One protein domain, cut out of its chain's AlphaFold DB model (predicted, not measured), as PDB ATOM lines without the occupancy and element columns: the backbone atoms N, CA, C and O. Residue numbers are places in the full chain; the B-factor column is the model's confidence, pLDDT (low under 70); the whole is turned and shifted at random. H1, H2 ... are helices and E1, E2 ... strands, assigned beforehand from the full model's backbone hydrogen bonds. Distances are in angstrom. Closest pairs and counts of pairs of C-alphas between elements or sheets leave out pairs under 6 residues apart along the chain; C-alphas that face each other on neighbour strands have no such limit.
ATOM      1  N   ARG A  23       3.108  21.081  -2.119       89.94
ATOM      2  CA  ARG A  23       4.151  20.160  -2.550       89.94
ATOM      3  C   ARG A  23       4.842  19.584  -1.321       89.94
ATOM      4  O   ARG A  23       5.415  20.314  -0.510       89.94
ATOM      5  N   LEU A  24       4.792  18.264  -1.175       88.81
ATOM      6  CA  LEU A  24       5.492  17.577  -0.095       88.81
ATOM      7  C   LEU A  24       6.969  17.396  -0.459       88.81
ATOM      8  O   LEU A  24       7.295  16.863  -1.517       88.81
ATOM      9  N   VAL A  25       7.868  17.821   0.427       90.38
ATOM     10  CA  VAL A  25       9.322  17.778   0.215       90.38
ATOM     11  C   VAL A  25      10.068  17.335   1.475       90.38
ATOM     12  O   VAL A  25       9.495  17.192   2.558       90.38
ATOM     13  N   GLY A  26      11.374  17.122   1.324       87.56
ATOM     14  CA  GLY A  26      12.273  16.708   2.396       87.56
ATOM     15  C   GLY A  26      12.585  15.205   2.383       87.56
ATOM     16  O   GLY A  26      11.947  14.434   1.657       87.56
ATOM     17  N   PRO A  27      13.574  14.760   3.175       84.38
ATOM     18  CA  PRO A  27      14.125  13.404   3.082       84.38
ATOM     19  C   PRO A  27      13.115  12.298   3.414       84.38
ATOM     20  O   PRO A  27      13.205  11.182   2.892       84.38
ATOM     21  N   ALA A  28      12.121  12.608   4.250       85.94
ATOM     22  CA  ALA A  28      11.099  11.657   4.669       85.94
ATOM     23  C   ALA A  28       9.767  11.782   3.911       85.94
ATOM     24  O   ALA A  28       8.831  11.048   4.230       85.94
ATOM     25  N   ALA A  29       9.676  12.646   2.890       85.38
ATOM     26  CA  ALA A  29       8.444  12.904   2.136       85.38
ATOM     27  C   ALA A  29       7.761  11.616   1.641       85.38
ATOM     28  O   ALA A  29       6.579  11.401   1.888       85.38
ATOM     29  N   LYS A  30       8.529  10.685   1.059       82.19
ATOM     30  CA  LYS A  30       8.025   9.391   0.552       82.19
ATOM     31  C   LYS A  30       7.354   8.495   1.605       82.19
ATOM     32  O   LYS A  30       6.658   7.545   1.259       82.19
ATOM     33  N   ASN A  31       7.603   8.755   2.888       78.31
ATOM     34  CA  ASN A  31       7.085   7.964   4.002       78.31
ATOM     35  C   ASN A  31       5.858   8.616   4.664       78.31
ATOM     36  O   ASN A  31       5.238   8.004   5.539       78.31
ATOM     37  N   VAL A  32       5.485   9.832   4.253       75.69
ATOM     38  CA  VAL A  32       4.281  10.521   4.728       75.69
ATOM     39  C   VAL A  32       3.074   9.894   4.041       75.69
ATOM     40  O   VAL A  32       2.676  10.267   2.947       75.69
ATOM     41  N   ARG A  33       2.504   8.873   4.681       60.16
ATOM     42  CA  ARG A  33       1.324   8.151   4.186       60.16
ATOM     43  C   ARG A  33       0.050   8.976   4.361       60.16
ATOM     44  O   ARG A  33      -0.695   8.646   5.274       60.16
ATOM     45  N   ASP A  34      -0.160  10.059   3.611       58.25
ATOM     46  CA  ASP A  34      -1.396  10.884   3.559       58.25
ATOM     47  C   ASP A  34      -1.989  11.356   4.910       58.25
ATOM     48  O   ASP A  34      -3.079  11.918   4.979       58.25
ATOM     49  N   ARG A  35      -1.293  11.118   6.024       55.75
ATOM     50  CA  ARG A  35      -1.851  11.170   7.385       55.75
ATOM     51  C   ARG A  35      -1.685  12.526   8.048       55.75
ATOM     52  O   ARG A  35      -2.257  12.747   9.110       55.75
ATOM     53  N   VAL A  36      -0.867  13.403   7.472       61.06
ATOM     54  CA  VAL A  36      -0.492  14.681   8.077       61.06
ATOM     55  C   VAL A  36      -0.360  15.711   6.970       61.06
ATOM     56  O   VAL A  36       0.716  15.881   6.409       61.06
ATOM     57  N   ALA A  37      -1.462  16.377   6.643       68.12
ATOM     58  CA  ALA A  37      -1.429  17.551   5.786       68.12
ATOM     59  C   ALA A  37      -1.644  18.808   6.627       68.12
ATOM     60  O   ALA A  37      -2.581  18.827   7.425       68.12
ATOM     61  N   PRO A  38      -0.815  19.853   6.478       73.19
ATOM     62  CA  PRO A  38      -1.109  21.131   7.108       73.19
ATOM     63  C   PRO A  38      -2.409  21.698   6.506       73.19
ATOM     64  O   PRO A  38      -2.665  21.548   5.309       73.19
ATOM     65  N   PHE A  39      -3.252  22.323   7.333       76.88
ATOM     66  CA  PHE A  39      -4.499  22.978   6.913       76.88
ATOM     67  C   PHE A  39      -5.552  22.054   6.265       76.88
ATOM     68  O   PHE A  39      -6.359  22.517   5.459       76.88
ATOM     69  N   ARG A  40      -5.537  20.738   6.550       74.44
ATOM     70  CA  ARG A  40      -6.427  19.726   5.921       74.44
ATOM     71  C   ARG A  40      -6.452  19.765   4.378       74.44
ATOM     72  O   ARG A  40      -7.452  19.402   3.758       74.44
ATOM     73  N   ARG A  41      -5.365  20.197   3.734       74.88
ATOM     74  CA  ARG A  41      -5.260  20.244   2.266       74.88
ATOM     75  C   ARG A  41      -4.676  18.958   1.687       74.88
ATOM     76  O   ARG A  41      -4.063  18.165   2.384       74.88
ATOM     77  N   THR A  42      -4.870  18.739   0.393       76.88
ATOM     78  CA  THR A  42      -4.230  17.638  -0.338       76.88
ATOM     79  C   THR A  42      -2.816  18.014  -0.759       76.88
ATOM     80  O   THR A  42      -2.557  19.160  -1.141       76.88
ATOM     81  N   PHE A  43      -1.919  17.032  -0.744       81.19
ATOM     82  CA  PHE A  43      -0.611  17.163  -1.367       81.19
ATOM     83  C   PHE A  43      -0.721  17.004  -2.881       81.19
ATOM     84  O   PHE A  43      -1.479  16.163  -3.367       81.19
ATOM     85  N   ARG A  44       0.028  17.820  -3.619       82.06
ATOM     86  CA  ARG A  44       0.164  17.733  -5.071       82.06
ATOM     87  C   ARG A  44       1.589  18.044  -5.489       82.06
ATOM     88  O   ARG A  44       2.241  18.901  -4.895       82.06
ATOM     89  N   ASP A  45       2.041  17.396  -6.552       81.00
ATOM     90  CA  ASP A  45       3.376  17.634  -7.095       81.00
ATOM     91  C   ASP A  45       3.536  19.047  -7.669       81.00
ATOM     92  O   ASP A  45       4.661  19.504  -7.801       81.00
ATOM     93  N   ASP A  46       2.460  19.767  -7.977       78.12
ATOM     94  CA  ASP A  46       2.456  21.136  -8.512       78.12
ATOM     95  C   ASP A  46       2.042  22.201  -7.478       78.12
ATOM     96  O   ASP A  46       1.715  23.324  -7.849       78.12
ATOM     97  N   GLY A  47       2.048  21.864  -6.182       80.25
ATOM     98  CA  GLY A  47       1.671  22.799  -5.119       80.25
ATOM     99  C   GLY A  47       2.575  24.035  -5.033       80.25
ATOM    100  O   GLY A  47       3.798  23.931  -5.126       80.25
ATOM    101  N   ASP A  48       1.949  25.187  -4.799       82.12
ATOM    102  CA  ASP A  48       2.551  26.521  -4.663       82.12
ATOM    103  C   ASP A  48       3.184  26.760  -3.282       82.12
ATOM    104  O   ASP A  48       4.089  27.582  -3.118       82.12
ATOM    105  N   ALA A  49       2.740  26.006  -2.276       90.50
ATOM    106  CA  ALA A  49       3.337  25.974  -0.949       90.50
ATOM    107  C   ALA A  49       4.092  24.662  -0.707       90.50
ATOM    108  O   ALA A  49       3.735  23.609  -1.228       90.50
ATOM    109  N   TYR A  50       5.103  24.693   0.154       92.38
ATOM    110  CA  TYR A  50       5.922  23.529   0.482       92.38
ATOM    111  C   TYR A  50       5.614  23.030   1.889       92.38
ATOM    112  O   TYR A  50       5.606  23.805   2.842       92.38
ATOM    113  N   ALA A  51       5.419  21.724   2.037       91.75
ATOM    114  CA  ALA A  51       5.377  21.061   3.336       91.75
ATOM    115  C   ALA A  51       6.622  20.187   3.495       91.75
ATOM    116  O   ALA A  51       6.869  19.305   2.673       91.75
ATOM    117  N   VAL A  52       7.407  20.419   4.545       91.38
ATOM    118  CA  VAL A  52       8.666  19.706   4.787       91.38
ATOM    119  C   VAL A  52       8.466  18.615   5.831       91.38
ATOM    120  O   VAL A  52       8.085  18.898   6.972       91.38
ATOM    121  N   ALA A  53       8.758  17.373   5.445       90.00
ATOM    122  CA  ALA A  53       8.763  16.213   6.327       90.00
ATOM    123  C   ALA A  53      10.194  15.818   6.715       90.00
ATOM    124  O   ALA A  53      11.048  15.600   5.851       90.00
ATOM    125  N   LEU A  54      10.435  15.692   8.022       88.19
ATOM    126  CA  LEU A  54      11.746  15.379   8.594       88.19
ATOM    127  C   LEU A  54      11.811  13.914   9.024       88.19
ATOM    128  O   LEU A  54      10.876  13.403   9.643       88.19
ATOM    129  N   GLY A  55      12.914  13.242   8.707       84.75
ATOM    130  CA  GLY A  55      13.239  11.916   9.214       84.75
ATOM    131  C   GLY A  55      13.916  11.968  10.581       84.75
ATOM    132  O   GLY A  55      14.141  13.032  11.157       84.75
ATOM    133  N   THR A  56      14.239  10.792  11.121       82.19
ATOM    134  CA  THR A  56      14.891  10.667  12.435       82.19
ATOM    135  C   THR A  56      16.245  11.375  12.483       82.19
ATOM    136  O   THR A  56      16.537  12.048  13.469       82.19
ATOM    137  N   ASP A  57      17.034  11.253  11.416       82.00
ATOM    138  CA  ASP A  57      18.390  11.807  11.339       82.00
ATOM    139  C   ASP A  57      18.395  13.306  10.998       82.00
ATOM    140  O   ASP A  57      19.351  14.016  11.300       82.00
ATOM    141  N   ASP A  58      17.296  13.811  10.433       80.88
ATOM    142  CA  ASP A  58      17.151  15.213  10.027       80.88
ATOM    143  C   ASP A  58      16.738  16.130  11.184       80.88
ATOM    144  O   ASP A  58      16.689  17.345  11.024       80.88
ATOM    145  N   ALA A  59      16.384  15.552  12.332       80.69
ATOM    146  CA  ALA A  59      15.802  16.247  13.478       80.69
ATOM    147  C   ALA A  59      16.733  16.299  14.702       80.69
ATOM    148  O   ALA A  59      16.273  16.562  15.817       80.69
ATOM    149  N   LEU A  60      18.021  16.002  14.512       81.06
ATOM    150  CA  LEU A  60      19.003  15.904  15.593       81.06
ATOM    151  C   LEU A  60      19.486  17.279  16.062       81.06
ATOM    152  O   LEU A  60      19.614  17.511  17.263       81.06
ATOM    153  N   ASP A  61      19.732  18.189  15.121       88.50
ATOM    154  CA  ASP A  61      20.280  19.515  15.388       88.50
ATOM    155  C   ASP A  61      19.807  20.557  14.362       88.50
ATOM    156  O   ASP A  61      19.088  20.270  13.407       88.50
ATOM    157  N   LEU A  62      20.200  21.813  14.574       92.25
ATOM    158  CA  LEU A  62      19.798  22.926  13.718       92.25
ATOM    159  C   LEU A  62      20.279  22.758  12.271       92.25
ATOM    160  O   LEU A  62      19.542  23.052  11.329       92.25
ATOM    161  N   THR A  63      21.514  22.299  12.096       92.75
ATOM    162  CA  THR A  63      22.178  22.196  10.794       92.75
ATOM    163  C   THR A  63      21.519  21.132   9.924       92.75
ATOM    164  O   THR A  63      21.296  21.352   8.733       92.75
ATOM    165  N   THR A  64      21.180  19.990  10.518       91.62
ATOM    166  CA  THR A  64      20.480  18.880   9.859       91.62
ATOM    167  C   THR A  64      19.064  19.281   9.450       91.62
ATOM    168  O   THR A  64      18.714  19.114   8.279       91.62
ATOM    169  N   VAL A  65      18.308  19.944  10.335       92.88
ATOM    170  CA  VAL A  65      16.972  20.460   9.991       92.88
ATOM    171  C   VAL A  65      17.061  21.490   8.862       92.88
ATOM    172  O   VAL A  65      16.323  21.389   7.886       92.88
ATOM    173  N   ALA A  66      17.985  22.454   8.940       93.81
ATOM    174  CA  ALA A  66      18.158  23.479   7.908       93.81
ATOM    175  C   ALA A  66      18.579  22.887   6.550       93.81
ATOM    176  O   ALA A  66      18.182  23.383   5.492       93.81
ATOM    177  N   ARG A  67      19.362  21.800   6.549       93.00
ATOM    178  CA  ARG A  67      19.746  21.082   5.325       93.00
ATOM    179  C   ARG A  67      18.555  20.392   4.661       93.00
ATOM    180  O   ARG A  67      18.497  20.386   3.436       93.00
ATOM    181  N   ALA A  68      17.617  19.866   5.445       91.62
ATOM    182  CA  ALA A  68      16.403  19.227   4.938       91.62
ATOM    183  C   ALA A  68      15.406  20.217   4.303       91.62
ATOM    184  O   ALA A  68      14.505  19.796   3.574       91.62
ATOM    185  N   LEU A  69      15.561  21.521   4.562       94.00
ATOM    186  CA  LEU A  69      14.740  22.558   3.939       94.00
ATOM    187  C   LEU A  69      15.128  22.775   2.471       94.00
ATOM    188  O   LEU A  69      16.329  22.747   2.156       94.00
ATOM    189  N   PRO A  70      14.147  23.075   1.594       93.38
ATOM    190  CA  PRO A  70      14.428  23.579   0.256       93.38
ATOM    191  C   PRO A  70      15.412  24.744   0.315       93.38
ATOM    192  O   PRO A  70      15.444  25.498   1.290       93.38
ATOM    193  N   ASP A  71      16.252  24.875  -0.706       91.81
ATOM    194  CA  ASP A  71      17.087  26.062  -0.787       91.81
ATOM    195  C   ASP A  71      16.207  27.293  -1.024       91.81
ATOM    196  O   ASP A  71      15.309  27.287  -1.864       91.81
ATOM    197  N   VAL A  72      16.470  28.362  -0.277       92.00
ATOM    198  CA  VAL A  72      15.700  29.605  -0.366       92.00
ATOM    199  C   VAL A  72      15.813  30.229  -1.760       92.00
ATOM    200  O   VAL A  72      14.915  30.941  -2.202       92.00
ATOM    201  N   THR A  73      16.900  29.937  -2.479       89.12
ATOM    202  CA  THR A  73      17.131  30.448  -3.833       89.12
ATOM    203  C   THR A  73      16.460  29.625  -4.933       89.12
ATOM    204  O   THR A  73      16.306  30.143  -6.043       89.12
ATOM    205  N   SER A  74      16.053  28.384  -4.636       89.88
ATOM    206  CA  SER A  74      15.471  27.445  -5.603       89.88
ATOM    207  C   SER A  74      13.944  27.370  -5.560       89.88
ATOM    208  O   SER A  74      13.336  26.780  -6.452       89.88
ATOM    209  N   VAL A  75      13.324  27.964  -4.541       90.06
ATOM    210  CA  VAL A  75      11.869  28.123  -4.439       90.06
ATOM    211  C   VAL A  75      11.415  29.448  -5.049       90.06
ATOM    212  O   VAL A  75      12.194  30.398  -5.164       90.06
ATOM    213  N   GLU A  76      10.141  29.515  -5.437       91.25
ATOM    214  CA  GLU A  76       9.544  30.753  -5.937       91.25
ATOM    215  C   GLU A  76       9.608  31.863  -4.879       91.25
ATOM    216  O   GLU A  76       9.502  31.636  -3.670       91.25
ATOM    217  N   SER A  77       9.813  33.093  -5.340       92.25
ATOM    218  CA  SER A  77       9.873  34.256  -4.468       92.25
ATOM    219  C   SER A  77       8.538  34.453  -3.743       92.25
ATOM    220  O   SER A  77       7.482  34.421  -4.363       92.25
ATOM    221  N   GLY A  78       8.567  34.638  -2.422       92.38
ATOM    222  CA  GLY A  78       7.345  34.708  -1.618       92.38
ATOM    223  C   GLY A  78       6.667  33.359  -1.346       92.38
ATOM    224  O   GLY A  78       5.636  33.352  -0.675       92.38
ATOM    225  N   ALA A  79       7.223  32.228  -1.797       93.44
ATOM    226  CA  ALA A  79       6.640  30.915  -1.533       93.44
ATOM    227  C   ALA A  79       6.572  30.604  -0.031       93.44
ATOM    228  O   ALA A  79       7.522  30.848   0.722       93.44
ATOM    229  N   LEU A  80       5.449  30.020   0.389       94.31
ATOM    230  CA  LEU A  80       5.228  29.556   1.755       94.31
ATOM    231  C   LEU A  80       5.908  28.199   1.967       94.31
ATOM    232  O   LEU A  80       5.677  27.257   1.212       94.31
ATOM    233  N   VAL A  81       6.677  28.069   3.046       94.81
ATOM    234  CA  VAL A  81       7.277  26.806   3.489       94.81
ATOM    235  C   VAL A  81       6.810  26.492   4.904       94.81
ATOM    236  O   VAL A  81       6.970  27.303   5.810       94.81
ATOM    237  N   VAL A  82       6.249  25.300   5.104       93.75
ATOM    238  CA  VAL A  82       5.716  24.809   6.380       93.75
ATOM    239  C   VAL A  82       6.520  23.592   6.831       93.75
ATOM    240  O   VAL A  82       6.582  22.586   6.128       93.75
ATOM    241  N   LEU A  83       7.116  23.646   8.022       92.44
ATOM    242  CA  LEU A  83       7.826  22.520   8.638       92.44
ATOM    243  C   LEU A  83       6.867  21.741   9.533       92.44
ATOM    244  O   LEU A  83       6.391  22.254  10.555       92.44
ATOM    245  N   LEU A  84       6.634  20.475   9.193       89.56
ATOM    246  CA  LEU A  84       5.776  19.606   9.987       89.56
ATOM    247  C   LEU A  84       6.446  19.252  11.329       89.56
ATOM    248  O   LEU A  84       7.664  19.072  11.390       89.56
ATOM    249  N   PRO A  85       5.678  19.149  12.430       86.31
ATOM    250  CA  PRO A  85       6.243  18.876  13.750       86.31
ATOM    251  C   PRO A  85       6.687  17.422  13.929       86.31
ATOM    252  O   PRO A  85       7.485  17.139  14.817       86.31
ATOM    253  N   GLN A  86       6.143  16.490  13.146       84.69
ATOM    254  CA  GLN A  86       6.335  15.056  13.351       84.69
ATOM    255  C   GLN A  86       7.618  14.564  12.682       84.69
ATOM    256  O   GLN A  86       7.885  14.886  11.527       84.69
ATOM    257  N   ILE A  87       8.367  13.726  13.398       84.00
ATOM    258  CA  ILE A  87       9.445  12.931  12.813       84.00
ATOM    259  C   ILE A  87       8.813  11.727  12.120       84.00
ATOM    260  O   ILE A  87       8.048  10.977  12.731       84.00
ATOM    261  N   VAL A  88       9.151  11.544  10.849       81.50
ATOM    262  CA  VAL A  88       8.636  10.485   9.985       81.50
ATOM    263  C   VAL A  88       9.713   9.404   9.853       81.50
ATOM    264  O   VAL A  88      10.609   9.510   9.012       81.50
ATOM    265  N   PRO A  89       9.676   8.360  10.698       73.31
ATOM    266  CA  PRO A  89      10.638   7.270  10.621       73.31
ATOM    267  C   PRO A  89      10.464   6.443   9.334       73.31
ATOM    268  O   PRO A  89       9.359   6.368   8.783       73.31
ATOM    269  N   PRO A  90      11.525   5.760   8.869       72.00
ATOM    270  CA  PRO A  90      11.406   4.788   7.791       72.00
ATOM    271  C   PRO A  90      10.449   3.645   8.180       72.00
ATOM    272  O   PRO A  90      10.295   3.329   9.367       72.00
ATOM    273  N   PRO A  91       9.794   3.001   7.198       68.62
ATOM    274  CA  PRO A  91       8.842   1.935   7.473       68.62
ATOM    275  C   PRO A  91       9.548   0.731   8.111       68.62
ATOM    276  O   PRO A  91      10.312   0.030   7.457       68.62
ATOM    277  N   SER A  92       9.261   0.459   9.388       72.62
ATOM    278  CA  SER A  92       9.715  -0.752  10.085       72.62
ATOM    279  C   SER A  92       8.642  -1.298  11.033       72.62
ATOM    280  O   SER A  92       7.748  -0.572  11.480       72.62
ATOM    281  N   LEU A  93       8.705  -2.600  11.340       72.56
ATOM    282  CA  LEU A  93       7.767  -3.254  12.262       72.56
ATOM    283  C   LEU A  93       7.866  -2.679  13.683       72.56
ATOM    284  O   LEU A  93       6.840  -2.395  14.297       72.56
ATOM    285  N   ALA A  94       9.082  -2.417  14.167       67.31
ATOM    286  CA  ALA A  94       9.312  -1.796  15.473       67.31
ATOM    287  C   ALA A  94       8.703  -0.384  15.557       67.31
ATOM    288  O   ALA A  94       8.069  -0.026  16.548       67.31
ATOM    289  N   VAL A  95       8.824   0.398  14.481       67.06
ATOM    290  CA  VAL A  95       8.217   1.731  14.371       67.06
ATOM    291  C   VAL A  95       6.693   1.658  14.405       67.06
ATOM    292  O   VAL A  95       6.066   2.482  15.061       67.06
ATOM    293  N   ARG A  96       6.074   0.663  13.756       66.19
ATOM    294  CA  ARG A  96       4.613   0.480  13.813       66.19
ATOM    295  C   ARG A  96       4.115   0.242  15.236       66.19
ATOM    296  O   ARG A  96       3.094   0.809  15.609       66.19
ATOM    297  N   VAL A  97       4.849  -0.543  16.023       65.81
ATOM    298  CA  VAL A  97       4.529  -0.793  17.436       65.81
ATOM    299  C   VAL A  97       4.708   0.479  18.269       65.81
ATOM    300  O   VAL A  97       3.823   0.836  19.038       65.81
ATOM    301  N   LEU A  98       5.797   1.226  18.072       65.19
ATOM    302  CA  LEU A  98       6.034   2.504  18.762       65.19
ATOM    303  C   LEU A  98       4.973   3.567  18.444       65.19
ATOM    304  O   LEU A  98       4.516   4.271  19.344       65.19
ATOM    305  N   VAL A  99       4.559   3.661  17.179       66.25
ATOM    306  CA  VAL A  99       3.471   4.547  16.742       66.25
ATOM    307  C   VAL A  99       2.137   4.101  17.346       66.25
ATOM    308  O   VAL A  99       1.388   4.950  17.822       66.25
ATOM    309  N   ALA A 100       1.855   2.793  17.399       61.19
ATOM    310  CA  ALA A 100       0.658   2.258  18.054       61.19
ATOM    311  C   ALA A 100       0.625   2.551  19.566       61.19
ATOM    312  O   ALA A 100      -0.447   2.716  20.138       61.19
ATOM    313  N   LEU A 101       1.793   2.687  20.200       65.31
ATOM    314  CA  LEU A 101       1.943   3.098  21.599       65.31
ATOM    315  C   LEU A 101       1.924   4.628  21.799       65.31
ATOM    316  O   LEU A 101       2.221   5.104  22.892       65.31
ATOM    317  N   GLY A 102       1.617   5.414  20.759       55.09
ATOM    318  CA  GLY A 102       1.477   6.872  20.843       55.09
ATOM    319  C   GLY A 102       2.789   7.645  21.025       55.09
ATOM    320  O   GLY A 102       2.764   8.838  21.311       55.09
ATOM    321  N   ARG A 103       3.952   7.003  20.854       57.03
ATOM    322  CA  ARG A 103       5.277   7.609  21.089       57.03
ATOM    323  C   ARG A 103       5.885   8.230  19.828       57.03
ATOM    324  O   ARG A 103       7.027   7.948  19.470       57.03
ATOM    325  N   GLY A 104       5.119   9.079  19.144       62.28
ATOM    326  CA  GLY A 104       5.632   9.870  18.022       62.28
ATOM    327  C   GLY A 104       6.647  10.908  18.508       62.28
ATOM    328  O   GLY A 104       6.342  11.692  19.404       62.28
ATOM    329  N   ARG A 105       7.859  10.922  17.938       77.62
ATOM    330  CA  ARG A 105       8.846  11.971  18.241       77.62
ATOM    331  C   ARG A 105       8.511  13.227  17.433       77.62
ATOM    332  O   ARG A 105       8.162  13.134  16.258       77.62
ATOM    333  N   THR A 106       8.633  14.395  18.057       85.75
ATOM    334  CA  THR A 106       8.385  15.693  17.414       85.75
ATOM    335  C   THR A 106       9.618  16.580  17.462       85.75
ATOM    336  O   THR A 106      10.366  16.550  18.439       85.75
ATOM    337  N   VAL A 107       9.792  17.419  16.445       88.06
ATOM    338  CA  VAL A 107      10.826  18.456  16.410       88.06
ATOM    339  C   VAL A 107      10.317  19.696  17.139       88.06
ATOM    340  O   VAL A 107       9.213  20.178  16.866       88.06
ATOM    341  N   SER A 108      11.108  20.221  18.078       91.06
ATOM    342  CA  SER A 108      10.691  21.375  18.876       91.06
ATOM    343  C   SER A 108      10.405  22.591  17.988       91.06
ATOM    344  O   SER A 108      11.050  22.807  16.958       91.06
ATOM    345  N   ARG A 109       9.424  23.406  18.387       94.12
ATOM    346  CA  ARG A 109       9.062  24.640  17.674       94.12
ATOM    347  C   ARG A 109      10.267  25.564  17.494       94.12
ATOM    348  O   ARG A 109      10.509  26.032  16.390       94.12
ATOM    349  N   ALA A 110      11.038  25.770  18.562       94.19
ATOM    350  CA  ALA A 110      12.221  26.624  18.538       94.19
ATOM    351  C   ALA A 110      13.239  26.154  17.491       94.19
ATOM    352  O   ALA A 110      13.724  26.967  16.713       94.19
ATOM    353  N   LEU A 111      13.502  24.846  17.413       94.62
ATOM    354  CA  LEU A 111      14.439  24.295  16.439       94.62
ATOM    355  C   LEU A 111      13.958  24.506  14.997       94.62
ATOM    356  O   LEU A 111      14.742  24.917  14.146       94.62
ATOM    357  N   ARG A 112      12.663  24.292  14.734       95.31
ATOM    358  CA  ARG A 112      12.063  24.523  13.410       95.31
ATOM    359  C   ARG A 112      12.115  25.998  12.997       95.31
ATOM    360  O   ARG A 112      12.489  26.289  11.864       95.31
ATOM    361  N   CYS A 113      11.806  26.927  13.907       96.31
ATOM    362  CA  CYS A 113      11.906  28.364  13.628       96.31
ATOM    363  C   CYS A 113      13.356  28.781  13.358       96.31
ATOM    364  O   CYS A 113      13.628  29.482  12.385       96.31
ATOM    365  N   SER A 114      14.294  28.313  14.186       96.75
ATOM    366  CA  SER A 114      15.719  28.590  14.002       96.75
ATOM    367  C   SER A 114      16.238  28.036  12.678       96.75
ATOM    368  O   SER A 114      17.047  28.693  12.031       96.75
ATOM    369  N   ALA A 115      15.772  26.861  12.240       96.75
ATOM    370  CA  ALA A 115      16.187  26.269  10.970       96.75
ATOM    371  C   ALA A 115      15.717  27.088   9.763       96.75
ATOM    372  O   ALA A 115      16.497  27.310   8.840       96.75
ATOM    373  N   LEU A 116      14.474  27.581   9.791       96.50
ATOM    374  CA  LEU A 116      13.967  28.504   8.772       96.50
ATOM    375  C   LEU A 116      14.813  29.781   8.712       96.50
ATOM    376  O   LEU A 116      15.229  30.190   7.630       96.50
ATOM    377  N   LEU A 117      15.115  30.365   9.875       96.50
ATOM    378  CA  LEU A 117      15.939  31.568   9.969       96.50
ATOM    379  C   LEU A 117      17.352  31.325   9.426       96.50
ATOM    380  O   LEU A 117      17.838  32.097   8.606       96.50
ATOM    381  N   ALA A 118      17.992  30.228   9.836       96.50
ATOM    382  CA  ALA A 118      19.336  29.858   9.397       96.50
ATOM    383  C   ALA A 118      19.419  29.611   7.882       96.50
ATOM    384  O   ALA A 118      20.461  29.839   7.275       96.50
ATOM    385  N   LYS A 119      18.319  29.161   7.267       96.06
ATOM    386  CA  LYS A 119      18.214  28.940   5.820       96.06
ATOM    387  C   LYS A 119      17.880  30.216   5.030       96.06
ATOM    388  O   LYS A 119      17.926  30.194   3.807       96.06
ATOM    389  N   GLY A 120      17.571  31.323   5.708       96.19
ATOM    390  CA  GLY A 120      17.281  32.614   5.077       96.19
ATOM    391  C   GLY A 120      15.805  32.852   4.751       96.19
ATOM    392  O   GLY A 120      15.491  33.777   4.002       96.19
ATOM    393  N   TYR A 121      14.887  32.053   5.303       96.56
ATOM    394  CA  TYR A 121      13.459  32.354   5.220       96.56
ATOM    395  C   TYR A 121      13.104  33.557   6.102       96.56
ATOM    396  O   TYR A 121      13.737  33.832   7.121       96.56
ATOM    397  N   THR A 122      12.056  34.274   5.711       95.06
ATOM    398  CA  THR A 122      11.577  35.491   6.381       95.06
ATOM    399  C   THR A 122      10.139  35.306   6.860       95.06
ATOM    400  O   THR A 122       9.518  34.293   6.540       95.06
ATOM    401  N   ARG A 123       9.605  36.271   7.631       94.19
ATOM    402  CA  ARG A 123       8.212  36.243   8.131       94.19
ATOM    403  C   ARG A 123       7.869  34.900   8.792       94.19
ATOM    404  O   ARG A 123       6.979  34.163   8.362       94.19
ATOM    405  N   ILE A 124       8.718  34.530   9.750       95.69
ATOM    406  CA  ILE A 124       8.675  33.227  10.406       95.69
ATOM    407  C   ILE A 124       7.637  33.272  11.517       95.69
ATOM    408  O   ILE A 124       7.780  34.021  12.485       95.69
ATOM    409  N   GLY A 125       6.645  32.396  11.406       94.25
ATOM    410  CA  GLY A 125       5.580  32.249  12.381       94.25
ATOM    411  C   GLY A 125       5.443  30.819  12.888       94.25
ATOM    412  O   GLY A 125       6.001  29.864  12.339       94.25
ATOM    413  N   ALA A 126       4.700  30.680  13.979       94.12
ATOM    414  CA  ALA A 126       4.350  29.392  14.551       94.12
ATOM    415  C   ALA A 126       2.964  29.455  15.194       94.12
ATOM    416  O   ALA A 126       2.590  30.467  15.786       94.12
ATOM    417  N   GLY A 127       2.210  28.362  15.115       91.50
ATOM    418  CA  GLY A 127       0.811  28.351  15.517       91.50
ATOM    419  C   GLY A 127       0.194  26.963  15.459       91.50
ATOM    420  O   GLY A 127       0.667  26.083  14.746       91.50
ATOM    421  N   ILE A 128      -0.870  26.768  16.235       88.94
ATOM    422  CA  ILE A 128      -1.639  25.525  16.218       88.94
ATOM    423  C   ILE A 128      -2.694  25.634  15.126       88.94
ATOM    424  O   ILE A 128      -3.594  26.463  15.238       88.94
ATOM    425  N   ASP A 129      -2.599  24.789  14.105       84.69
ATOM    426  CA  ASP A 129      -3.644  24.661  13.093       84.69
ATOM    427  C   ASP A 129      -4.951  24.196  13.763       84.69
ATOM    428  O   ASP A 129      -4.964  23.123  14.378       84.69
ATOM    429  N   PRO A 130      -6.047  24.975  13.703       82.06
ATOM    430  CA  PRO A 130      -7.293  24.618  14.375       82.06
ATOM    431  C   PRO A 130      -7.895  23.304  13.857       82.06
ATOM    432  O   PRO A 130      -8.520  22.579  14.637       82.06
ATOM    433  N   ASP A 131      -7.666  22.965  12.586       80.94
ATOM    434  CA  ASP A 131      -8.336  21.846  11.921       80.94
ATOM    435  C   ASP A 131      -7.641  20.503  12.142       80.94
ATOM    436  O   ASP A 131      -8.295  19.458  12.259       80.94
ATOM    437  N   THR A 132      -6.308  20.524  12.168       78.00
ATOM    438  CA  THR A 132      -5.464  19.328  12.336       78.00
ATOM    439  C   THR A 132      -4.863  19.224  13.732       78.00
ATOM    440  O   THR A 132      -4.315  18.182  14.086       78.00
ATOM    441  N   ARG A 133      -4.956  20.299  14.529       84.56
ATOM    442  CA  ARG A 133      -4.293  20.467  15.833       84.56
ATOM    443  C   ARG A 133      -2.765  20.360  15.770       84.56
ATOM    444  O   ARG A 133      -2.121  20.255  16.813       84.56
ATOM    445  N   ALA A 134      -2.172  20.402  14.576       84.00
ATOM    446  CA  ALA A 134      -0.731  20.341  14.412       84.00
ATOM    447  C   ALA A 134      -0.074  21.658  14.846       84.00
ATOM    448  O   ALA A 134      -0.538  22.744  14.504       84.00
ATOM    449  N   ASP A 135       1.044  21.558  15.569       90.00
ATOM    450  CA  ASP A 135       1.916  22.700  15.845       90.00
ATOM    451  C   ASP A 135       2.729  23.032  14.592       90.00
ATOM    452  O   ASP A 135       3.776  22.429  14.345       90.00
ATOM    453  N   LEU A 136       2.233  23.958  13.780       90.00
ATOM    454  CA  LEU A 136       2.860  24.366  12.534       90.00
ATOM    455  C   LEU A 136       3.894  25.461  12.781       90.00
ATOM    456  O   LEU A 136       3.704  26.363  13.593       90.00
ATOM    457  N   VAL A 137       4.987  25.372  12.034       94.94
ATOM    458  CA  VAL A 137       6.003  26.414  11.911       94.94
ATOM    459  C   VAL A 137       6.142  26.708  10.430       94.94
ATOM    460  O   VAL A 137       6.209  25.773   9.633       94.94
ATOM    461  N   TRP A 138       6.166  27.981  10.060       95.44
ATOM    462  CA  TRP A 138       6.237  28.394   8.666       95.44
ATOM    463  C   TRP A 138       7.152  29.594   8.468       95.44
ATOM    464  O   TRP A 138       7.453  30.329   9.407       95.44
ATOM    465  N   GLY A 139       7.574  29.787   7.225       95.56
ATOM    466  CA  GLY A 139       8.294  30.963   6.765       95.56
ATOM    467  C   GLY A 139       8.069  31.173   5.273       95.56
ATOM    468  O   GLY A 139       7.519  30.312   4.585       95.56
ATOM    469  N   TYR A 140       8.502  32.325   4.783       95.12
ATOM    470  CA  TYR A 140       8.348  32.732   3.393       95.12
ATOM    471  C   TYR A 140       9.707  32.923   2.736       95.12
ATOM    472  O   TYR A 140      10.626  33.500   3.335       95.12
ATOM    473  N   ALA A 141       9.836  32.455   1.497       95.25
ATOM    474  CA  ALA A 141      10.976  32.815   0.670       95.25
ATOM    475  C   ALA A 141      10.997  34.346   0.484       95.25
ATOM    476  O   ALA A 141       9.936  34.937   0.261       95.25
ATOM    477  N   PRO A 142      12.158  35.016   0.580       94.25
ATOM    478  CA  PRO A 142      12.249  36.457   0.383       94.25
ATOM    479  C   PRO A 142      11.674  36.888  -0.971       94.25
ATOM    480  O   PRO A 142      11.878  36.223  -1.994       94.25
TER     481      PRO A 142
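Overview. This is residues 23 to 142 of the 145 residues of an uncharacterized protein of Labilithrix luteola (UniProt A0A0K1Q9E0). One strongly twisted sheet of five strands has H3 packed over one face, above E5, with H1 crossing H3 and only grazing the sheet, mostly near E2. H2 lies far out at one end of the longest axis, on a loop of chain between E3 and H3, away from the sheet and the other helices. The printed part has 120 residues with three named helices and five named strands, in the order E1 E2 H1 E3 H2 H3 E4 E5; the mixed sheet runs E1 E2 E3 E5 E4. The class is mixed, helices and strands, with under half of the residues in named elements. The whole is compact, with a radius of gyration of the C-alphas of 13.6 A and spans of 42 by 29 by 25 A.

Along the chain. E1, residues 23 to 25, begins at C-alpha 23 (4.151, 20.160, -2.550). E2 is residues 49 to 54, 16.6 A long, and H1 is residues 62 to 68, 10.1 A. E3, residues 80 to 87, is the longest strand by residues and measures 20.4 A. H2, residues 93 to 100, begins at C-alpha 93 (7.767, -3.254, 12.262). H3, residues 109 to 118, spans 14.2 A. E4, residues 122 to 128, spans 19.3 A. E5, residues 135 to 140, spans 17.2 A and ends at C-alpha 140 (8.348, 32.732, 3.393).

Arrangement. Edge strand E1 is parallel to E2, with N 25 and O 51 2.9 A apart. E2 is parallel to E3, with N 52 and O 82 at 2.8 A. E2, H1 and E3 form a strand-helix-strand unit, two parallel neighbour strands with a helix between them in the chain, and its crossover is right-handed. E3 is antiparallel to E5, with N 81 and O 139 at 2.8 A. E5 and edge strand E4 form an antiparallel hairpin, with N 138 and O 125 at 3.0 A. E3, H2 H3 and E4 form a split unit, with E5 between its strands in the sheet; this crossover too is right-handed. H3 and the sheet make two layers, a helix on one face of a sheet: H3 lies over E5 at a height of 8.5 A and runs along the strands, at 10 degrees to E5 on the local plane. The closest C-alphas of H3 and E5 are those of Cys 113 and Val 137, 6.4 A apart. H1 only grazes the sheet, with residues 64 to 68. H1 and H3 touch, closest at the C-alphas of Ala 66 and Ala 115, 4.6 A, and are only just about perpendicular at 72 degrees. H2 is not on the sheet and is apart from H1 and H3. In H1, H2 and H3 every O i to N i+4 pair is within hydrogen-bond range.

Size, cuts and confidence. The two C-alphas farthest apart are those of Leu 93 and Pro 142, at 41.7 A. The printed part has no cut. The links E1 to E2, 23 residues, and H1 to E3, 11 residues, are long. The mean pLDDT of the printed part is 84.5; residues 33 to 37, 91 and 94 to 104 are under 70.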